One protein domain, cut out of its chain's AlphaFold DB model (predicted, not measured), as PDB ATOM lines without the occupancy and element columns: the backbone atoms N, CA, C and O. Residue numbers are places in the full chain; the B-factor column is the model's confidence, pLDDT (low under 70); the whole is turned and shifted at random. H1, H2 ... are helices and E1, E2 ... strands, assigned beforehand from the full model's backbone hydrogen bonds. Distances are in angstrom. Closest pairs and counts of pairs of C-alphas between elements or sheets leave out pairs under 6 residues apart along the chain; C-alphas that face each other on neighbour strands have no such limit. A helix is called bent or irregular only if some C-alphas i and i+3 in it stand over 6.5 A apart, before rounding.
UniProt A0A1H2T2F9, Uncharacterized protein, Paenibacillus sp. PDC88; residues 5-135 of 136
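This is residues 5 to 135 of the 136 residues of an uncharacterized protein of Paenibacillus sp. PDC88 (UniProt A0A1H2T2F9). A long helix, H3, makes one side of the model, and a two-stranded antiparallel ribbon, E1 beside E2, makes the opposite side, with long unnamed stretches crossing the space between them. H1 and H2 pack together beyond the first-residue end of H3, the short H5 crosses H3 part-way along, and the small H4 is near the ribbon. The printed part has 131 residues, with five named helices and two named strands in the order E1, H1, H2, H3, H4, E2, H5. The class is mixed, helices and strands, with 59 residues, under half, in named elements. The whole is compact, with a radius of gyration of the C-alphas of 15.1 A and spans of 41 by 30 by 30 A.

E1, residues 5 to 10, and E2, residues 94 to 100, are antiparallel neighbours at 158 degrees; N 7 and O 97 are within hydrogen-bond range at 2.9 A, as are N 95 and O 9 at 2.8 A. Residues 5 to 6 of E1 also form a short antiparallel pairing with residues 80 to 81. H1, residues 24 to 37, touches H2, residues 41 to 44, with its residues 31 to 37 alone; the closest C-alphas, of Gln 35 and Ser 43, are 4.0 A apart. H1 and H3, residues 49 to 66, only just touch, with 3 pairs of C-alphas within 8 A, the closest those of Ile 24 and Met 50 at 7.3 A. They run opposite ways at a steep tilt of 55 degrees. H4, residues 85 to 88, comes closest to E2 at the C-alphas of Ser 88 and Ser 94, 5.6 A apart. H3 touches H5, residues 116 to 121, at the C-alphas of Leu 56 and Leu 116, 6.9 A apart, about perpendicular at 85 degrees. H3 and E1 are apart, and so are H3 and E2. Every O i to N i+4 pair is within hydrogen-bond range in H1, H3 and H5; H2 and H4 are too short for such a pair.

E1 begins at C-alpha 5, (75.966, 107.086, 104.828), and is 16.9 A long. H1 is 19.9 A long. H2 is neither bent nor irregular, but only just: C-alphas 41 and 44 are 6.1 A apart. H3, 25.7 A long, begins at C-alpha 49, (90.628, 127.475, 108.647). H4 is 5.3 A long and E2 20.1 A. H5, 8.2 A long, ends at C-alpha 121, (79.108, 131.256, 105.052).

The two C-alphas farthest apart, of Arg 36 and Gly 68, are 41.8 A apart. The printed part has no cut. The links E1 to H1, H3 to H4 and E2 to H5 are long. After H5, residues 122 to 135 hold no named element, and residues 133 to 134 pair antiparallel with residues 110 to 111. The mean pLDDT of the printed part is 86.9; residue 128 and residues 130 to 135 are under 70.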
ATOM      1  N   PHE A   5      75.029 106.007 104.555       96.19
ATOM      2  CA  PHE A   5      75.966 107.086 104.828       96.19
ATOM      3  C   PHE A   5      77.381 106.677 104.432       96.19
ATOM      4  O   PHE A   5      77.845 105.585 104.766       96.19
ATOM      5  N   TYR A   6      78.070 107.572 103.726       97.06
ATOM      6  CA  TYR A   6      79.392 107.323 103.162       97.06
ATOM      7  C   TYR A   6      80.424 108.236 103.820       97.06
ATOM      8  O   TYR A   6      80.342 109.463 103.721       97.06
ATOM      9  N   HIS A   7      81.415 107.641 104.478       96.62
ATOM     10  CA  HIS A   7      82.559 108.347 105.044       96.62
ATOM     11  C   HIS A   7      83.795 108.134 104.169       96.62
ATOM     12  O   HIS A   7      84.314 107.020 104.098       96.62
ATOM     13  N   TYR A   8      84.276 109.203 103.534       95.31
ATOM     14  CA  TYR A   8      85.504 109.191 102.739       95.31
ATOM     15  C   TYR A   8      86.701 109.606 103.592       95.31
ATOM     16  O   TYR A   8      86.603 110.521 104.412       95.31
ATOM     17  N   PHE A   9      87.833 108.940 103.391       94.69
ATOM     18  CA  PHE A   9      89.053 109.180 104.156       94.69
ATOM     19  C   PHE A   9      90.304 108.818 103.348       94.69
ATOM     20  O   PHE A   9      90.223 108.145 102.319       94.69
ATOM     21  N   ASP A  10      91.467 109.252 103.833       91.81
ATOM     22  CA  ASP A  10      92.754 108.766 103.335       91.81
ATOM     23  C   ASP A  10      93.135 107.485 104.086       91.81
ATOM     24  O   ASP A  10      93.249 107.496 105.316       91.81
ATOM     25  N   LYS A  11      93.322 106.375 103.368       93.75
ATOM     26  CA  LYS A  11      93.673 105.069 103.942       93.75
ATOM     27  C   LYS A  11      94.993 105.088 104.700       93.75
ATOM     28  O   LYS A  11      95.137 104.299 105.629       93.75
ATOM     29  N   ASP A  12      95.912 105.983 104.344       90.81
ATOM     30  CA  ASP A  12      97.203 106.095 105.021       90.81
ATOM     31  C   ASP A  12      97.052 106.728 106.423       90.81
ATOM     32  O   ASP A  12      97.902 106.533 107.288       90.81
ATOM     33  N   ILE A  13      95.951 107.458 106.666       88.75
ATOM     34  CA  ILE A  13      95.617 108.099 107.953       88.75
ATOM     35  C   ILE A  13      94.588 107.271 108.740       88.75
ATOM     36  O   ILE A  13      94.651 107.188 109.966       88.75
ATOM     37  N   GLY A  14      93.630 106.666 108.039       93.25
ATOM     38  CA  GLY A  14      92.529 105.906 108.625       93.25
ATOM     39  C   GLY A  14      91.233 106.714 108.810       93.25
ATOM     40  O   GLY A  14      91.226 107.949 108.741       93.25
ATOM     41  N   PRO A  15      90.103 106.013 109.012       94.69
ATOM     42  CA  PRO A  15      88.774 106.614 109.047       94.69
ATOM     43  C   PRO A  15      88.517 107.404 110.335       94.69
ATOM     44  O   PRO A  15      89.133 107.164 111.371       94.69
ATOM     45  N   PHE A  16      87.554 108.328 110.281       92.38
ATOM     46  CA  PHE A  16      87.056 109.123 111.413       92.38
ATOM     47  C   PHE A  16      88.105 109.975 112.146       92.38
ATOM     48  O   PHE A  16      87.846 110.483 113.240       92.38
ATOM     49  N   THR A  17      89.251 110.217 111.510       89.62
ATOM     50  CA  THR A  17      90.268 111.158 111.984       89.62
ATOM     51  C   THR A  17      89.825 112.591 111.694       89.62
ATOM     52  O   THR A  17      89.634 112.980 110.542       89.62
ATOM     53  N   ASN A  18      89.640 113.396 112.742       88.56
ATOM     54  CA  ASN A  18      89.094 114.746 112.636       88.56
ATOM     55  C   ASN A  18      90.043 115.778 113.273       88.56
ATOM     56  O   ASN A  18      90.356 115.666 114.454       88.56
ATOM     57  N   LEU A  19      90.445 116.822 112.530       89.94
ATOM     58  CA  LEU A  19      91.282 117.915 113.063       89.94
ATOM     59  C   LEU A  19      90.658 118.635 114.271       89.94
ATOM     60  O   LEU A  19      91.380 119.136 115.122       89.94
ATOM     61  N   SER A  20      89.329 118.685 114.373       90.44
ATOM     62  CA  SER A  20      88.622 119.307 115.500       90.44
ATOM     63  C   SER A  20      88.702 118.485 116.792       90.44
ATOM     64  O   SER A  20      88.296 118.972 117.843       90.44
ATOM     65  N   LYS A  21      89.234 117.255 116.732       91.12
ATOM     66  CA  LYS A  21      89.596 116.461 117.915       91.12
ATOM     67  C   LYS A  21      90.900 116.943 118.563       91.12
ATOM     68  O   LYS A  21      91.091 116.712 119.751       91.12
ATOM     69  N   LEU A  22      91.789 117.551 117.779       90.75
ATOM     70  CA  LEU A  22      93.121 117.979 118.204       90.75
ATOM     71  C   LEU A  22      93.068 119.330 118.930       90.75
ATOM     72  O   LEU A  22      92.085 120.072 118.810       90.75
ATOM     73  N   THR A  23      94.135 119.699 119.642       89.19
ATOM     74  CA  THR A  23      94.297 121.095 120.089       89.19
ATOM     75  C   THR A  23      94.479 122.035 118.889       89.19
ATOM     76  O   THR A  23      94.587 121.589 117.743       89.19
ATOM     77  N   ILE A  24      94.432 123.353 119.112       85.25
ATOM     78  CA  ILE A  24      94.642 124.317 118.017       85.25
ATOM     79  C   ILE A  24      96.059 124.153 117.465       85.25
ATOM     80  O   ILE A  24      96.232 124.042 116.258       85.25
ATOM     81  N   GLU A  25      97.042 124.030 118.352       87.00
ATOM     82  CA  GLU A  25      98.460 123.902 118.026       87.00
ATOM     83  C   GLU A  25      98.732 122.611 117.243       87.00
ATOM     84  O   GLU A  25      99.369 122.632 116.191       87.00
ATOM     85  N   GLU A  26      98.188 121.481 117.704       90.19
ATOM     86  CA  GLU A  26      98.295 120.199 117.004       90.19
ATOM     87  C   GLU A  26      97.635 120.252 115.619       90.19
ATOM     88  O   GLU A  26      98.204 119.783 114.630       90.19
ATOM     89  N   ALA A  27      96.439 120.842 115.520       89.44
ATOM     90  CA  ALA A  27      95.737 120.976 114.249       89.44
ATOM     91  C   ALA A  27      96.484 121.895 113.272       89.44
ATOM     92  O   ALA A  27      96.515 121.613 112.073       89.44
ATOM     93  N   GLU A  28      97.096 122.972 113.765       86.94
ATOM     94  CA  GLU A  28      97.935 123.868 112.971       86.94
ATOM     95  C   GLU A  28      99.171 123.156 112.422       86.94
ATOM     96  O   GLU A  28      99.483 123.320 111.243       86.94
ATOM     97  N   GLU A  29      99.848 122.331 113.221       88.38
ATOM     98  CA  GLU A  29     100.991 121.550 112.738       88.38
ATOM     99  C   GLU A  29     100.581 120.535 111.666       88.38
ATOM    100  O   GLU A  29     101.237 120.429 110.625       88.38
ATOM    101  N   VAL A  30      99.441 119.860 111.846       87.75
ATOM    102  CA  VAL A  30      98.896 118.967 110.814       87.75
ATOM    103  C   VAL A  30      98.563 119.741 109.535       87.75
ATOM    104  O   VAL A  30      98.896 119.290 108.439       87.75
ATOM    105  N   LEU A  31      97.954 120.928 109.636       86.50
ATOM    106  CA  LEU A  31      97.660 121.760 108.465       86.50
ATOM    107  C   LEU A  31      98.925 122.249 107.760       86.50
ATOM    108  O   LEU A  31      98.977 122.196 106.532       86.50
ATOM    109  N   LYS A  32      99.955 122.666 108.504       85.44
ATOM    110  CA  LYS A  32     101.258 123.043 107.933       85.44
ATOM    111  C   LYS A  32     101.878 121.874 107.175       85.44
ATOM    112  O   LYS A  32     102.421 122.079 106.091       85.44
ATOM    113  N   GLN A  33     101.777 120.653 107.703       84.81
ATOM    114  CA  GLN A  33     102.275 119.467 107.011       84.81
ATOM    115  C   GLN A  33     101.506 119.211 105.707       84.81
ATOM    116  O   GLN A  33     102.120 119.058 104.653       84.81
ATOM    117  N   ILE A  34     100.172 119.266 105.748       84.00
ATOM    118  CA  ILE A  34      99.318 119.102 104.562       84.00
ATOM    119  C   ILE A  34      99.620 120.174 103.498       84.00
ATOM    120  O   ILE A  34      99.676 119.869 102.305       84.00
ATOM    121  N   GLN A  35      99.828 121.427 103.914       83.94
ATOM    122  CA  GLN A  35     100.201 122.533 103.026       83.94
ATOM    123  C   GLN A  35     101.563 122.300 102.364       83.94
ATOM    124  O   GLN A  35     101.679 122.471 101.152       83.94
ATOM    125  N   ARG A  36     102.576 121.871 103.135       81.62
ATOM    126  CA  ARG A  36     103.914 121.536 102.614       81.62
ATOM    127  C   ARG A  36     103.870 120.389 101.615       81.62
ATOM    128  O   ARG A  36     104.571 120.435 100.608       81.62
ATOM    129  N   ASP A  37     103.045 119.381 101.880       79.62
ATOM    130  CA  ASP A  37     102.914 118.234 100.989       79.62
ATOM    131  C   ASP A  37     102.261 118.620  99.657       79.62
ATOM    132  O   ASP A  37     102.582 118.010  98.638       79.62
ATOM    133  N   GLY A  38     101.365 119.620  99.651       76.00
ATOM    134  CA  GLY A  38     100.836 120.275  98.444       76.00
ATOM    135  C   GLY A  38     100.008 119.381  97.512       76.00
ATOM    136  O   GLY A  38      99.724 119.759  96.379       76.00
ATOM    137  N   LYS A  39      99.663 118.169  97.956       71.12
ATOM    138  CA  LYS A  39      99.154 117.077  97.107       71.12
ATOM    139  C   LYS A  39      97.651 116.837  97.203       71.12
ATOM    140  O   LYS A  39      97.135 116.013  96.456       71.12
ATOM    141  N   THR A  40      96.957 117.493  98.129       76.31
ATOM    142  CA  THR A  40      95.530 117.254  98.395       76.31
ATOM    143  C   THR A  40      94.757 118.562  98.396       76.31
ATOM    144  O   THR A  40      95.325 119.627  98.613       76.31
ATOM    145  N   PHE A  41      93.436 118.498  98.216       71.06
ATOM    146  CA  PHE A  41      92.571 119.683  98.278       71.06
ATOM    147  C   PHE A  41      92.735 120.467  99.597       71.06
ATOM    148  O   PHE A  41      92.627 121.692  99.641       71.06
ATOM    149  N   ALA A  42      93.065 119.765 100.684       74.50
ATOM    150  CA  ALA A  42      93.297 120.350 101.996       74.50
ATOM    151  C   ALA A  42      94.535 121.269 102.071       74.50
ATOM    152  O   ALA A  42      94.592 122.101 102.977       74.50
ATOM    153  N   SER A  43      95.486 121.178 101.132       74.25
ATOM    154  CA  SER A  43      96.689 122.027 101.117       74.25
ATOM    155  C   SER A  43      96.400 123.492 100.772       74.25
ATOM    156  O   SER A  43      97.269 124.338 100.946       74.25
ATOM    157  N   GLN A  44      95.188 123.810 100.306       76.56
ATOM    158  CA  GLN A  44      94.763 125.172  99.953       76.56
ATOM    159  C   GLN A  44      94.082 125.921 101.113       76.56
ATOM    160  O   GLN A  44      93.605 127.043 100.942       76.56
ATOM    161  N   ARG A  45      93.981 125.305 102.297       80.19
ATOM    162  CA  ARG A  45      93.281 125.886 103.454       80.19
ATOM    163  C   ARG A  45      94.089 127.031 104.066       80.19
ATOM    164  O   ARG A  45      95.301 126.910 104.217       80.19
ATOM    165  N   SER A  46      93.416 128.122 104.440       79.69
ATOM    166  CA  SER A  46      94.044 129.272 105.108       79.69
ATOM    167  C   SER A  46      94.439 128.956 106.555       79.69
ATOM    168  O   SER A  46      93.962 127.986 107.144       79.69
ATOM    169  N   SER A  47      95.277 129.803 107.156       75.94
ATOM    170  CA  SER A  47      95.627 129.724 108.584       75.94
ATOM    171  C   SER A  47      94.406 129.852 109.502       75.94
ATOM    172  O   SER A  47      94.334 129.196 110.534       75.94
ATOM    173  N   GLU A  48      93.396 130.626 109.100       83.56
ATOM    174  CA  GLU A  48      92.150 130.796 109.859       83.56
ATOM    175  C   GLU A  48      91.192 129.600 109.756       83.56
ATOM    176  O   GLU A  48      90.152 129.578 110.419       83.56
ATOM    177  N   TYR A  49      91.517 128.597 108.934       87.12
ATOM    178  CA  TYR A  49      90.628 127.475 108.647       87.12
ATOM    179  C   TYR A  49      90.134 126.770 109.913       87.12
ATOM    180  O   TYR A  49      88.942 126.482 110.002       87.12
ATOM    181  N   MET A  50      91.004 126.519 110.900       90.25
ATOM    182  CA  MET A  50      90.593 125.833 112.135       90.25
ATOM    183  C   MET A  50      89.666 126.675 113.004       90.25
ATOM    184  O   MET A  50      88.713 126.124 113.554       90.25
ATOM    185  N   ASN A  51      89.907 127.983 113.099       89.25
ATOM    186  CA  ASN A  51      89.057 128.884 113.877       89.25
ATOM    187  C   ASN A  51      87.652 128.931 113.275       89.25
ATOM    188  O   ASN A  51      86.672 128.641 113.960       89.25
ATOM    189  N   ILE A  52      87.577 129.163 111.962       90.00
ATOM    190  CA  ILE A  52      86.315 129.185 111.219       90.00
ATOM    191  C   ILE A  52      85.611 127.832 111.338       90.00
ATOM    192  O   ILE A  52      84.421 127.769 111.627       90.00
ATOM    193  N   ARG A  53      86.340 126.727 111.152       91.62
ATOM    194  CA  ARG A  53      85.773 125.381 111.248       91.62
ATOM    195  C   ARG A  53      85.104 125.136 112.599       91.62
ATOM    196  O   ARG A  53      83.974 124.658 112.626       91.62
ATOM    197  N   ARG A  54      85.791 125.455 113.698       92.25
ATOM    198  CA  ARG A  54      85.279 125.242 115.059       92.25
ATOM    199  C   ARG A  54      84.056 126.107 115.346       92.25
ATOM    200  O   ARG A  54      83.102 125.613 115.938       92.25
ATOM    201  N   GLU A  55      84.052 127.359 114.893       92.06
ATOM    202  CA  GLU A  55      82.894 128.253 115.018       92.06
ATOM    203  C   GLU A  55      81.666 127.690 114.287       92.06
ATOM    204  O   GLU A  55      80.566 127.616 114.847       92.06
ATOM    205  N   LEU A  56      81.860 127.225 113.050       91.56
ATOM    206  CA  LEU A  56      80.795 126.621 112.257       91.56
ATOM    207  C   LEU A  56      80.276 125.326 112.886       91.56
ATOM    208  O   LEU A  56      79.063 125.130 112.967       91.56
ATOM    209  N   GLU A  57      81.174 124.449 113.335       93.88
ATOM    210  CA  GLU A  57      80.823 123.198 114.013       93.88
ATOM    211  C   GLU A  57      80.054 123.463 115.315       93.88
ATOM    212  O   GLU A  57      79.038 122.811 115.554       93.88
ATOM    213  N   SER A  58      80.469 124.461 116.106       93.62
ATOM    214  CA  SER A  58      79.746 124.891 117.311       93.62
ATOM    215  C   SER A  58      78.342 125.378 116.965       93.62
ATOM    216  O   SER A  58      77.365 124.900 117.532       93.62
ATOM    217  N   THR A  59      78.224 126.257 115.968       92.12
ATOM    218  CA  THR A  59      76.928 126.783 115.515       92.12
ATOM    219  C   THR A  59      76.002 125.658 115.046       92.12
ATOM    220  O   THR A  59      74.825 125.616 115.406       92.12
ATOM    221  N   ALA A  60      76.522 124.714 114.258       91.56
ATOM    222  CA  ALA A  60      75.757 123.565 113.781       91.56
ATOM    223  C   ALA A  60      75.297 122.663 114.933       91.56
ATOM    224  O   ALA A  60      74.155 122.197 114.932       91.56
ATOM    225  N   ARG A  61      76.167 122.445 115.925       93.88
ATOM    226  CA  ARG A  61      75.864 121.668 117.127       93.88
ATOM    227  C   ARG A  61      74.763 122.326 117.957       93.88
ATOM    228  O   ARG A  61      73.835 121.635 118.370       93.88
ATOM    229  N   ASP A  62      74.832 123.634 118.160       94.38
ATOM    230  CA  ASP A  62      73.831 124.371 118.935       94.38
ATOM    231  C   ASP A  62      72.466 124.352 118.235       94.38
ATOM    232  O   ASP A  62      71.446 124.079 118.869       94.38
ATOM    233  N   GLN A  63      72.440 124.528 116.908       92.25
ATOM    234  CA  GLN A  63      71.216 124.373 116.115       92.25
ATOM    235  C   GLN A  63      70.644 122.952 116.188       92.25
ATOM    236  O   GLN A  63      69.425 122.781 116.246       92.25
ATOM    237  N   PHE A  64      71.505 121.934 116.177       93.88
ATOM    238  CA  PHE A  64      71.088 120.539 116.288       93.88
ATOM    239  C   PHE A  64      70.453 120.247 117.655       93.88
ATOM    240  O   PHE A  64      69.363 119.680 117.710       93.88
ATOM    241  N   ILE A  65      71.071 120.717 118.743       94.94
ATOM    242  CA  ILE A  65      70.537 120.586 120.109       94.94
ATOM    243  C   ILE A  65      69.206 121.320 120.254       94.94
ATOM    244  O   ILE A  65      68.251 120.759 120.787       94.94
ATOM    245  N   ALA A  66      69.105 122.543 119.728       94.25
ATOM    246  CA  ALA A  66      67.870 123.325 119.770       94.25
ATOM    247  C   ALA A  66      66.688 122.625 119.073       94.25
ATOM    248  O   ALA A  66      65.532 122.923 119.371       94.25
ATOM    249  N   LYS A  67      66.962 121.684 118.159       92.06
ATOM    250  CA  LYS A  67      65.952 120.886 117.453       92.06
ATOM    251  C   LYS A  67      65.637 119.542 118.118       92.06
ATOM    252  O   LYS A  67      64.768 118.843 117.614       92.06
ATOM    253  N   GLY A  68      66.279 119.209 119.239       94.25
ATOM    254  CA  GLY A  68      66.078 117.948 119.967       94.25
ATOM    255  C   GLY A  68      67.202 116.924 119.790       94.25
ATOM    256  O   GLY A  68      67.156 115.863 120.412       94.25
ATOM    257  N   GLY A  69      68.231 117.250 119.003       95.06
ATOM    258  CA  GLY A  69      69.415 116.417 118.846       95.06
ATOM    259  C   GLY A  69      70.208 116.249 120.143       95.06
ATOM    260  O   GLY A  69      70.285 117.149 120.980       95.06
ATOM    261  N   LYS A  70      70.860 115.096 120.288       95.88
ATOM    262  CA  LYS A  70      71.683 114.703 121.440       95.88
ATOM    263  C   LYS A  70      73.103 114.311 120.995       95.88
ATOM    264  O   LYS A  70      73.508 113.154 121.138       95.88
ATOM    265  N   PRO A  71      73.895 115.258 120.449       93.25
ATOM    266  CA  PRO A  71      75.269 114.986 120.044       93.25
ATOM    267  C   PRO A  71      76.135 114.637 121.260       93.25
ATOM    268  O   PRO A  71      76.184 115.385 122.239       93.25
ATOM    269  N   ARG A  72      76.868 113.522 121.172       92.38
ATOM    270  CA  ARG A  72      77.792 113.070 122.229       92.38
ATOM    271  C   ARG A  72      79.151 113.772 122.174       92.38
ATOM    272  O   ARG A  72      79.750 114.017 123.213       92.38
ATOM    273  N   ASN A  73      79.616 114.113 120.972       90.50
ATOM    274  CA  ASN A  73      80.903 114.768 120.747       90.50
ATOM    275  C   ASN A  73      80.744 116.290 120.581       90.50
ATOM    276  O   ASN A  73      79.662 116.799 120.272       90.50
ATOM    277  N   HIS A  74      81.849 117.021 120.751       89.75
ATOM    278  CA  HIS A  74      81.918 118.462 120.467       89.75
ATOM    279  C   HIS A  74      82.096 118.781 118.976       89.75
ATOM    280  O   HIS A  74      81.836 119.905 118.564       89.75
ATOM    281  N   TYR A  75      82.499 117.797 118.173       91.19
ATOM    282  CA  TYR A  75      82.673 117.901 116.726       91.19
ATOM    283  C   TYR A  75      81.875 116.799 116.008       91.19
ATOM    284  O   TYR A  75      81.675 115.718 116.577       91.19
ATOM    285  N   PRO A  76      81.428 117.034 114.764       92.94
ATOM    286  CA  PRO A  76      80.711 116.036 113.978       92.94
ATOM    287  C   PRO A  76      81.657 115.022 113.313       92.94
ATOM    288  O   PRO A  76      82.833 115.299 113.054       92.94
ATOM    289  N   HIS A  77      81.119 113.852 112.969       94.31
ATOM    290  CA  HIS A  77      81.700 112.976 111.953       94.31
ATOM    291  C   HIS A  77      80.957 113.208 110.641       94.31
ATOM    292  O   HIS A  77      79.751 112.996 110.565       94.31
ATOM    293  N   TYR A  78      81.676 113.676 109.621       92.94
ATOM    294  CA  TYR A  78      81.077 113.989 108.330       92.94
ATOM    295  C   TYR A  78      80.921 112.739 107.470       92.94
ATOM    296  O   TYR A  78      81.854 111.940 107.324       92.94
ATOM    297  N   MET A  79      79.739 112.616 106.880       95.00
ATOM    298  CA  MET A  79      79.368 111.594 105.911       95.00
ATOM    299  C   MET A  79      78.471 112.231 104.851       95.00
ATOM    300  O   MET A  79      77.806 113.233 105.128       95.00
ATOM    301  N   THR A  80      78.427 111.655 103.653       95.19
ATOM    302  CA  THR A  80      77.407 112.003 102.659       95.19
ATOM    303  C   THR A  80      76.237 111.039 102.728       95.19
ATOM    304  O   THR A  80      76.416 109.849 102.985       95.19
ATOM    305  N   LEU A  81      75.042 111.562 102.467       93.25
ATOM    306  CA  LEU A  81      73.897 110.749 102.082       93.25
ATOM    307  C   LEU A  81      74.126 110.303 100.634       93.25
ATOM    308  O   LEU A  81      74.267 111.161  99.763       93.25
ATOM    309  N   GLU A  82      74.178 108.993 100.399       89.75
ATOM    310  CA  GLU A  82      74.565 108.389  99.114       89.75
ATOM    311  C   GLU A  82      76.034 108.609  98.698       89.75
ATOM    312  O   GLU A  82      76.799 109.373  99.300       89.75
ATOM    313  N   SER A  83      76.460 107.865  97.672       93.19
ATOM    314  CA  SER A  83      77.828 107.906  97.152       93.19
ATOM    315  C   SER A  83      78.134 109.220  96.422       93.19
ATOM    316  O   SER A  83      77.304 109.736  95.675       93.19
ATOM    317  N   CYS A  84      79.360 109.724  96.565       92.12
ATOM    318  CA  CYS A  84      79.859 110.937  95.927       92.12
ATOM    319  C   CYS A  84      81.315 110.725  95.483       92.12
ATOM    320  O   CYS A  84      82.260 110.929  96.248       92.12
ATOM    321  N   GLU A  85      81.506 110.328  94.224       90.56
ATOM    322  CA  GLU A  85      82.836 110.036  93.666       90.56
ATOM    323  C   GLU A  85      83.776 111.247  93.712       90.56
ATOM    324  O   GLU A  85      84.979 111.101  93.918       90.56
ATOM    325  N   TRP A  86      83.228 112.460  93.600       91.50
ATOM    326  CA  TRP A  86      84.020 113.685  93.644       91.50
ATOM    327  C   TRP A  86      84.796 113.843  94.958       91.50
ATOM    328  O   TRP A  86      85.965 114.224  94.925       91.50
ATOM    329  N   ILE A  87      84.211 113.478  96.103       90.44
ATOM    330  CA  ILE A  87      84.899 113.567  97.402       90.44
ATOM    331  C   ILE A  87      86.072 112.583  97.475       90.44
ATOM    332  O   ILE A  87      87.095 112.884  98.085       90.44
ATOM    333  N   SER A  88      85.980 111.436  96.797       90.25
ATOM    334  CA  SER A  88      87.083 110.466  96.757       90.25
ATOM    335  C   SER A  88      88.347 111.071  96.136       90.25
ATOM    336  O   SER A  88      89.454 110.743  96.555       90.25
ATOM    337  N   THR A  89      88.196 112.021  95.202       89.81
ATOM    338  CA  THR A  89      89.323 112.709  94.545       89.81
ATOM    339  C   THR A  89      90.097 113.654  95.471       89.81
ATOM    340  O   THR A  89      91.178 114.117  95.115       89.81
ATOM    341  N   TRP A  90      89.574 113.949  96.669       87.94
ATOM    342  CA  TRP A  90      90.244 114.823  97.637       87.94
ATOM    343  C   TRP A  90      91.409 114.131  98.356       87.94
ATOM    344  O   TRP A  90      92.244 114.815  98.956       87.94
ATOM    345  N   TYR A  91      91.467 112.799  98.295       88.06
ATOM    346  CA  TYR A  91      92.441 111.963  98.992       88.06
ATOM    347  C   TYR A  91      93.376 111.276  98.003       88.06
ATOM    348  O   TYR A  91      92.958 110.858  96.924       88.06
ATOM    349  N   LYS A  92      94.645 111.110  98.385       86.19
ATOM    350  CA  LYS A  92      95.634 110.444  97.529       86.19
ATOM    351  C   LYS A  92      95.400 108.934  97.500       86.19
ATOM    352  O   LYS A  92      95.425 108.333  96.430       86.19
ATOM    353  N   ASN A  93      95.172 108.336  98.669       92.38
ATOM    354  CA  ASN A  93      94.826 106.926  98.814       92.38
ATOM    355  C   ASN A  93      93.409 106.809  99.386       92.38
ATOM    356  O   ASN A  93      93.215 106.540 100.568       92.38
ATOM    357  N   SER A  94      92.398 107.082  98.557       93.44
ATOM    358  CA  SER A  94      91.013 107.157  99.026       93.44
ATOM    359  C   SER A  94      90.482 105.811  99.542       93.44
ATOM    360  O   SER A  94      90.672 104.746  98.938       93.44
ATOM    361  N   GLY A  95      89.789 105.871 100.675       95.88
ATOM    362  CA  GLY A  95      88.944 104.820 101.223       95.88
ATOM    363  C   GLY A  95      87.540 105.338 101.504       95.88
ATOM    364  O   GLY A  95      87.329 106.537 101.681       95.88
ATOM    365  N   VAL A  96      86.583 104.412 101.552       97.50
ATOM    366  CA  VAL A  96      85.191 104.697 101.895       97.50
ATOM    367  C   VAL A  96      84.676 103.659 102.885       97.50
ATOM    368  O   VAL A  96      84.910 102.463 102.716       97.50
ATOM    369  N   ILE A  97      83.996 104.124 103.931       97.25
ATOM    370  CA  ILE A  97      83.169 103.290 104.806       97.25
ATOM    371  C   ILE A  97      81.713 103.603 104.485       97.25
ATOM    372  O   ILE A  97      81.341 104.773 104.404       97.25
ATOM    373  N   VAL A  98      80.910 102.554 104.327       97.12
ATOM    374  CA  VAL A  98      79.467 102.647 104.101       97.12
ATOM    375  C   VAL A  98      78.759 102.087 105.325       97.12
ATOM    376  O   VAL A  98      79.058 100.969 105.744       97.12
ATOM    377  N   ILE A  99      77.854 102.868 105.909       96.12
ATOM    378  CA  ILE A  99      77.092 102.488 107.101       96.12
ATOM    379  C   ILE A  99      75.608 102.707 106.810       96.12
ATOM    380  O   ILE A  99      75.230 103.762 106.300       96.12
ATOM    381  N   SER A 100      74.776 101.716 107.133       95.19
ATOM    382  CA  SER A 100      73.319 101.848 107.045       95.19
ATOM    383  C   SER A 100      72.836 102.950 107.988       95.19
ATOM    384  O   SER A 100      73.306 103.053 109.122       95.19
ATOM    385  N   SER A 101      71.857 103.747 107.556       93.06
ATOM    386  CA  SER A 101      71.207 104.746 108.410       93.06
ATOM    387  C   SER A 101      70.565 104.124 109.656       93.06
ATOM    388  O   SER A 101      70.402 104.805 110.660       93.06
ATOM    389  N   GLU A 102      70.228 102.833 109.604       94.69
ATOM    390  CA  GLU A 102      69.616 102.087 110.713       94.69
ATOM    391  C   GLU A 102      70.582 101.838 111.884       94.69
ATOM    392  O   GLU A 102      70.138 101.564 112.995       94.69
ATOM    393  N   GLU A 103      71.893 101.992 111.671       95.19
ATOM    394  CA  GLU A 103      72.908 101.887 112.730       95.19
ATOM    395  C   GLU A 103      72.993 103.158 113.595       95.19
ATOM    396  O   GLU A 103      73.717 103.196 114.594       95.19
ATOM    397  N   PHE A 104      72.279 104.225 113.217       92.56
ATOM    398  CA  PHE A 104      72.315 105.507 113.909       92.56
ATOM    399  C   PHE A 104      71.017 105.782 114.656       92.56
ATOM    400  O   PHE A 104      69.914 105.581 114.153       92.56
ATOM    401  N   LEU A 105      71.154 106.341 115.858       93.12
ATOM    402  CA  LEU A 105      70.024 106.951 116.548       93.12
ATOM    403  C   LEU A 105      69.657 108.246 115.822       93.12
ATOM    404  O   LEU A 105      70.540 109.060 115.548       93.12
ATOM    405  N   GLU A 106      68.373 108.485 115.583       89.50
ATOM    406  CA  GLU A 106      67.893 109.713 114.934       89.50
ATOM    407  C   GLU A 106      68.366 110.978 115.672       89.50
ATOM    408  O   GLU A 106      68.877 111.922 115.074       89.50
ATOM    409  N   GLU A 107      68.346 110.941 117.006       93.50
ATOM    410  CA  GLU A 107      68.860 112.011 117.869       93.50
ATOM    411  C   GLU A 107      70.381 112.226 117.766       93.50
ATOM    412  O   GLU A 107      70.901 113.178 118.340       93.50
ATOM    413  N   SER A 108      71.116 111.373 117.051       93.62
ATOM    414  CA  SER A 108      72.560 111.511 116.818       93.62
ATOM    415  C   SER A 108      72.912 112.041 115.424       93.62
ATOM    416  O   SER A 108      74.080 112.346 115.177       93.62
ATOM    417  N   VAL A 109      71.918 112.213 114.544       93.81
ATOM    418  CA  VAL A 109      72.110 112.617 113.147       93.81
ATOM    419  C   VAL A 109      71.500 113.997 112.880       93.81
ATOM    420  O   VAL A 109      70.340 114.284 113.174       93.81
ATOM    421  N   SER A 110      72.299 114.869 112.267       92.75
ATOM    422  CA  SER A 110      71.830 116.086 111.598       92.75
ATOM    423  C   SER A 110      72.403 116.141 110.189       92.75
ATOM    424  O   SER A 110      73.395 115.471 109.895       92.75
ATOM    425  N   PHE A 111      71.779 116.922 109.311       91.19
ATOM    426  CA  PHE A 111      72.236 117.064 107.934       91.19
ATOM    427  C   PHE A 111      72.188 118.515 107.461       91.19
ATOM    428  O   PHE A 111      71.370 119.329 107.896       91.19
ATOM    429  N   THR A 112      73.073 118.828 106.523       88.44
ATOM    430  CA  THR A 112      73.123 120.098 105.800       88.44
ATOM    431  C   THR A 112      73.055 119.826 104.305       88.44
ATOM    432  O   THR A 112      73.491 118.780 103.824       88.44
ATOM    433  N   TYR A 113      72.528 120.783 103.540       82.88
ATOM    434  CA  TYR A 113      72.641 120.740 102.084       82.88
ATOM    435  C   TYR A 113      74.000 121.302 101.668       82.88
ATOM    436  O   TYR A 113      74.189 122.520 101.601       82.88
ATOM    437  N   GLY A 114      74.932 120.388 101.400       83.19
ATOM    438  CA  GLY A 114      76.329 120.696 101.114       83.19
ATOM    439  C   GLY A 114      77.211 120.713 102.363       83.19
ATOM    440  O   GLY A 114      76.759 120.442 103.478       83.19
ATOM    441  N   ASP A 115      78.493 121.009 102.143       82.50
ATOM    442  CA  ASP A 115      79.490 121.138 103.207       82.50
ATOM    443  C   ASP A 115      79.161 122.307 104.150       82.50
ATOM    444  O   ASP A 115      78.596 123.325 103.743       82.50
ATOM    445  N   LEU A 116      79.553 122.182 105.417       83.06
ATOM    446  CA  LEU A 116      79.220 123.164 106.441       83.06
ATOM    447  C   LEU A 116      79.775 124.564 106.126       83.06
ATOM    448  O   LEU A 116      79.109 125.561 106.414       83.06
ATOM    449  N   PHE A 117      80.948 124.653 105.488       84.44
ATOM    450  CA  PHE A 117      81.550 125.925 105.083       84.44
ATOM    451  C   PHE A 117      80.653 126.721 104.134       84.44
ATOM    452  O   PHE A 117      80.256 127.832 104.496       84.44
ATOM    453  N   PRO A 118      80.296 126.211 102.938       77.31
ATOM    454  CA  PRO A 118      79.374 126.921 102.074       77.31
ATOM    455  C   PRO A 118      78.011 127.077 102.746       77.31
ATOM    456  O   PRO A 118      77.459 128.175 102.691       77.31
ATOM    457  N   THR A 119      77.454 126.047 103.395       76.75
ATOM    458  CA  THR A 119      76.106 126.135 103.984       76.75
ATOM    459  C   THR A 119      75.979 127.308 104.952       76.75
ATOM    460  O   THR A 119      74.983 128.026 104.888       76.75
ATOM    461  N   MET A 120      76.985 127.551 105.794       76.38
ATOM    462  CA  MET A 120      76.920 128.589 106.823       76.38
ATOM    463  C   MET A 120      77.492 129.949 106.400       76.38
ATOM    464  O   MET A 120      77.110 130.958 106.987       76.38
ATOM    465  N   ARG A 121      78.383 130.011 105.397       77.38
ATOM    466  CA  ARG A 121      79.108 131.256 105.052       77.38
ATOM    467  C   ARG A 121      78.742 131.883 103.712       77.38
ATOM    468  O   ARG A 121      79.041 133.054 103.509       77.38
ATOM    469  N   LEU A 122      78.154 131.133 102.785       77.00
ATOM    470  CA  LEU A 122      77.853 131.649 101.448       77.00
ATOM    471  C   LEU A 122      76.427 132.214 101.399       77.00
ATOM    472  O   LEU A 122      75.458 131.512 101.680       77.00
ATOM    473  N   GLU A 123      76.309 133.480 101.003       74.50
ATOM    474  CA  GLU A 123      75.039 134.198 100.863       74.50
ATOM    475  C   GLU A 123      74.600 134.236  99.394       74.50
ATOM    476  O   GLU A 123      74.699 135.254  98.719       74.50
ATOM    477  N   ASP A 124      74.132 133.099  98.873       79.88
ATOM    478  CA  ASP A 124      73.646 132.979  97.485       79.88
ATOM    479  C   ASP A 124      72.109 132.977  97.371       79.88
ATOM    480  O   ASP A 124      71.556 132.570  96.352       79.88
ATOM    481  N   GLY A 125      71.410 133.387  98.434       76.25
ATOM    482  CA  GLY A 125      69.947 133.473  98.476       76.25
ATOM    483  C   GLY A 125      69.212 132.129  98.530       76.25
ATOM    484  O   GLY A 125      67.982 132.112  98.491       76.25
ATOM    485  N   LYS A 126      69.916 130.993  98.629       76.69
ATOM    486  CA  LYS A 126      69.255 129.683  98.675       76.69
ATOM    487  C   LYS A 126      68.610 129.407 100.040       76.69
ATOM    488  O   LYS A 126      69.222 129.680 101.073       76.69
ATOM    489  N   PRO A 127      67.414 128.786 100.073       74.50
ATOM    490  CA  PRO A 127      66.616 128.647 101.297       74.50
ATOM    491  C   PRO A 127      67.243 127.724 102.352       74.50
ATOM    492  O   PRO A 127      66.864 127.772 103.514       74.50
ATOM    493  N   TYR A 128      68.207 126.888 101.960       69.62
ATOM    494  CA  TYR A 128      68.910 125.962 102.849       69.62
ATOM    495  C   TYR A 128      70.194 126.537 103.469       69.62
ATOM    496  O   TYR A 128      70.905 125.828 104.181       69.62
ATOM    497  N   ARG A 129      70.537 127.804 103.198       76.88
ATOM    498  CA  ARG A 129      71.694 128.459 103.826       76.88
ATOM    499  C   ARG A 129      71.460 128.680 105.319       76.88
ATOM    500  O   ARG A 129      70.325 128.783 105.779       76.88
ATOM    501  N   LYS A 130      72.559 128.745 106.074       65.12
ATOM    502  CA  LYS A 130      72.614 129.012 107.524       65.12
ATOM    503  C   LYS A 130      71.784 128.049 108.389       65.12
ATOM    504  O   LYS A 130      71.519 128.341 109.555       65.12
ATOM    505  N   THR A 131      71.390 126.903 107.832       61.09
ATOM    506  CA  THR A 131      70.472 125.965 108.477       61.09
ATOM    507  C   THR A 131      71.087 124.569 108.535       61.09
ATOM    508  O   THR A 131      71.344 123.954 107.503       61.09
ATOM    509  N   SER A 132      71.268 124.045 109.746       56.69
ATOM    510  CA  SER A 132      71.385 122.608 110.012       56.69
ATOM    511  C   SER A 132      69.981 122.033 110.179       56.69
ATOM    512  O   SER A 132      69.188 122.567 110.959       56.69
ATOM    513  N   LEU A 133      69.613 121.002 109.421       59.97
ATOM    514  CA  LEU A 133      68.308 120.349 109.512       59.97
ATOM    515  C   LEU A 133      68.398 119.124 110.429       59.97
ATOM    516  O   LEU A 133      69.379 118.383 110.423       59.97
ATOM    517  N   HIS A 134      67.354 118.938 111.234       46.88
ATOM    518  CA  HIS A 134      67.159 117.750 112.054       46.88
ATOM    519  C   HIS A 134      66.029 116.942 111.426       46.88
ATOM    520  O   HIS A 134      65.036 117.536 110.989       46.88
ATOM    521  N   GLN A 135      66.210 115.626 111.335       43.09
ATOM    522  CA  GLN A 135      65.132 114.728 110.946       43.09
ATOM    523  C   GLN A 135      64.058 114.766 112.051       43.09
ATOM    524  O   GLN A 135      64.384 114.954 113.221       43.09
TER     525      GLN A 135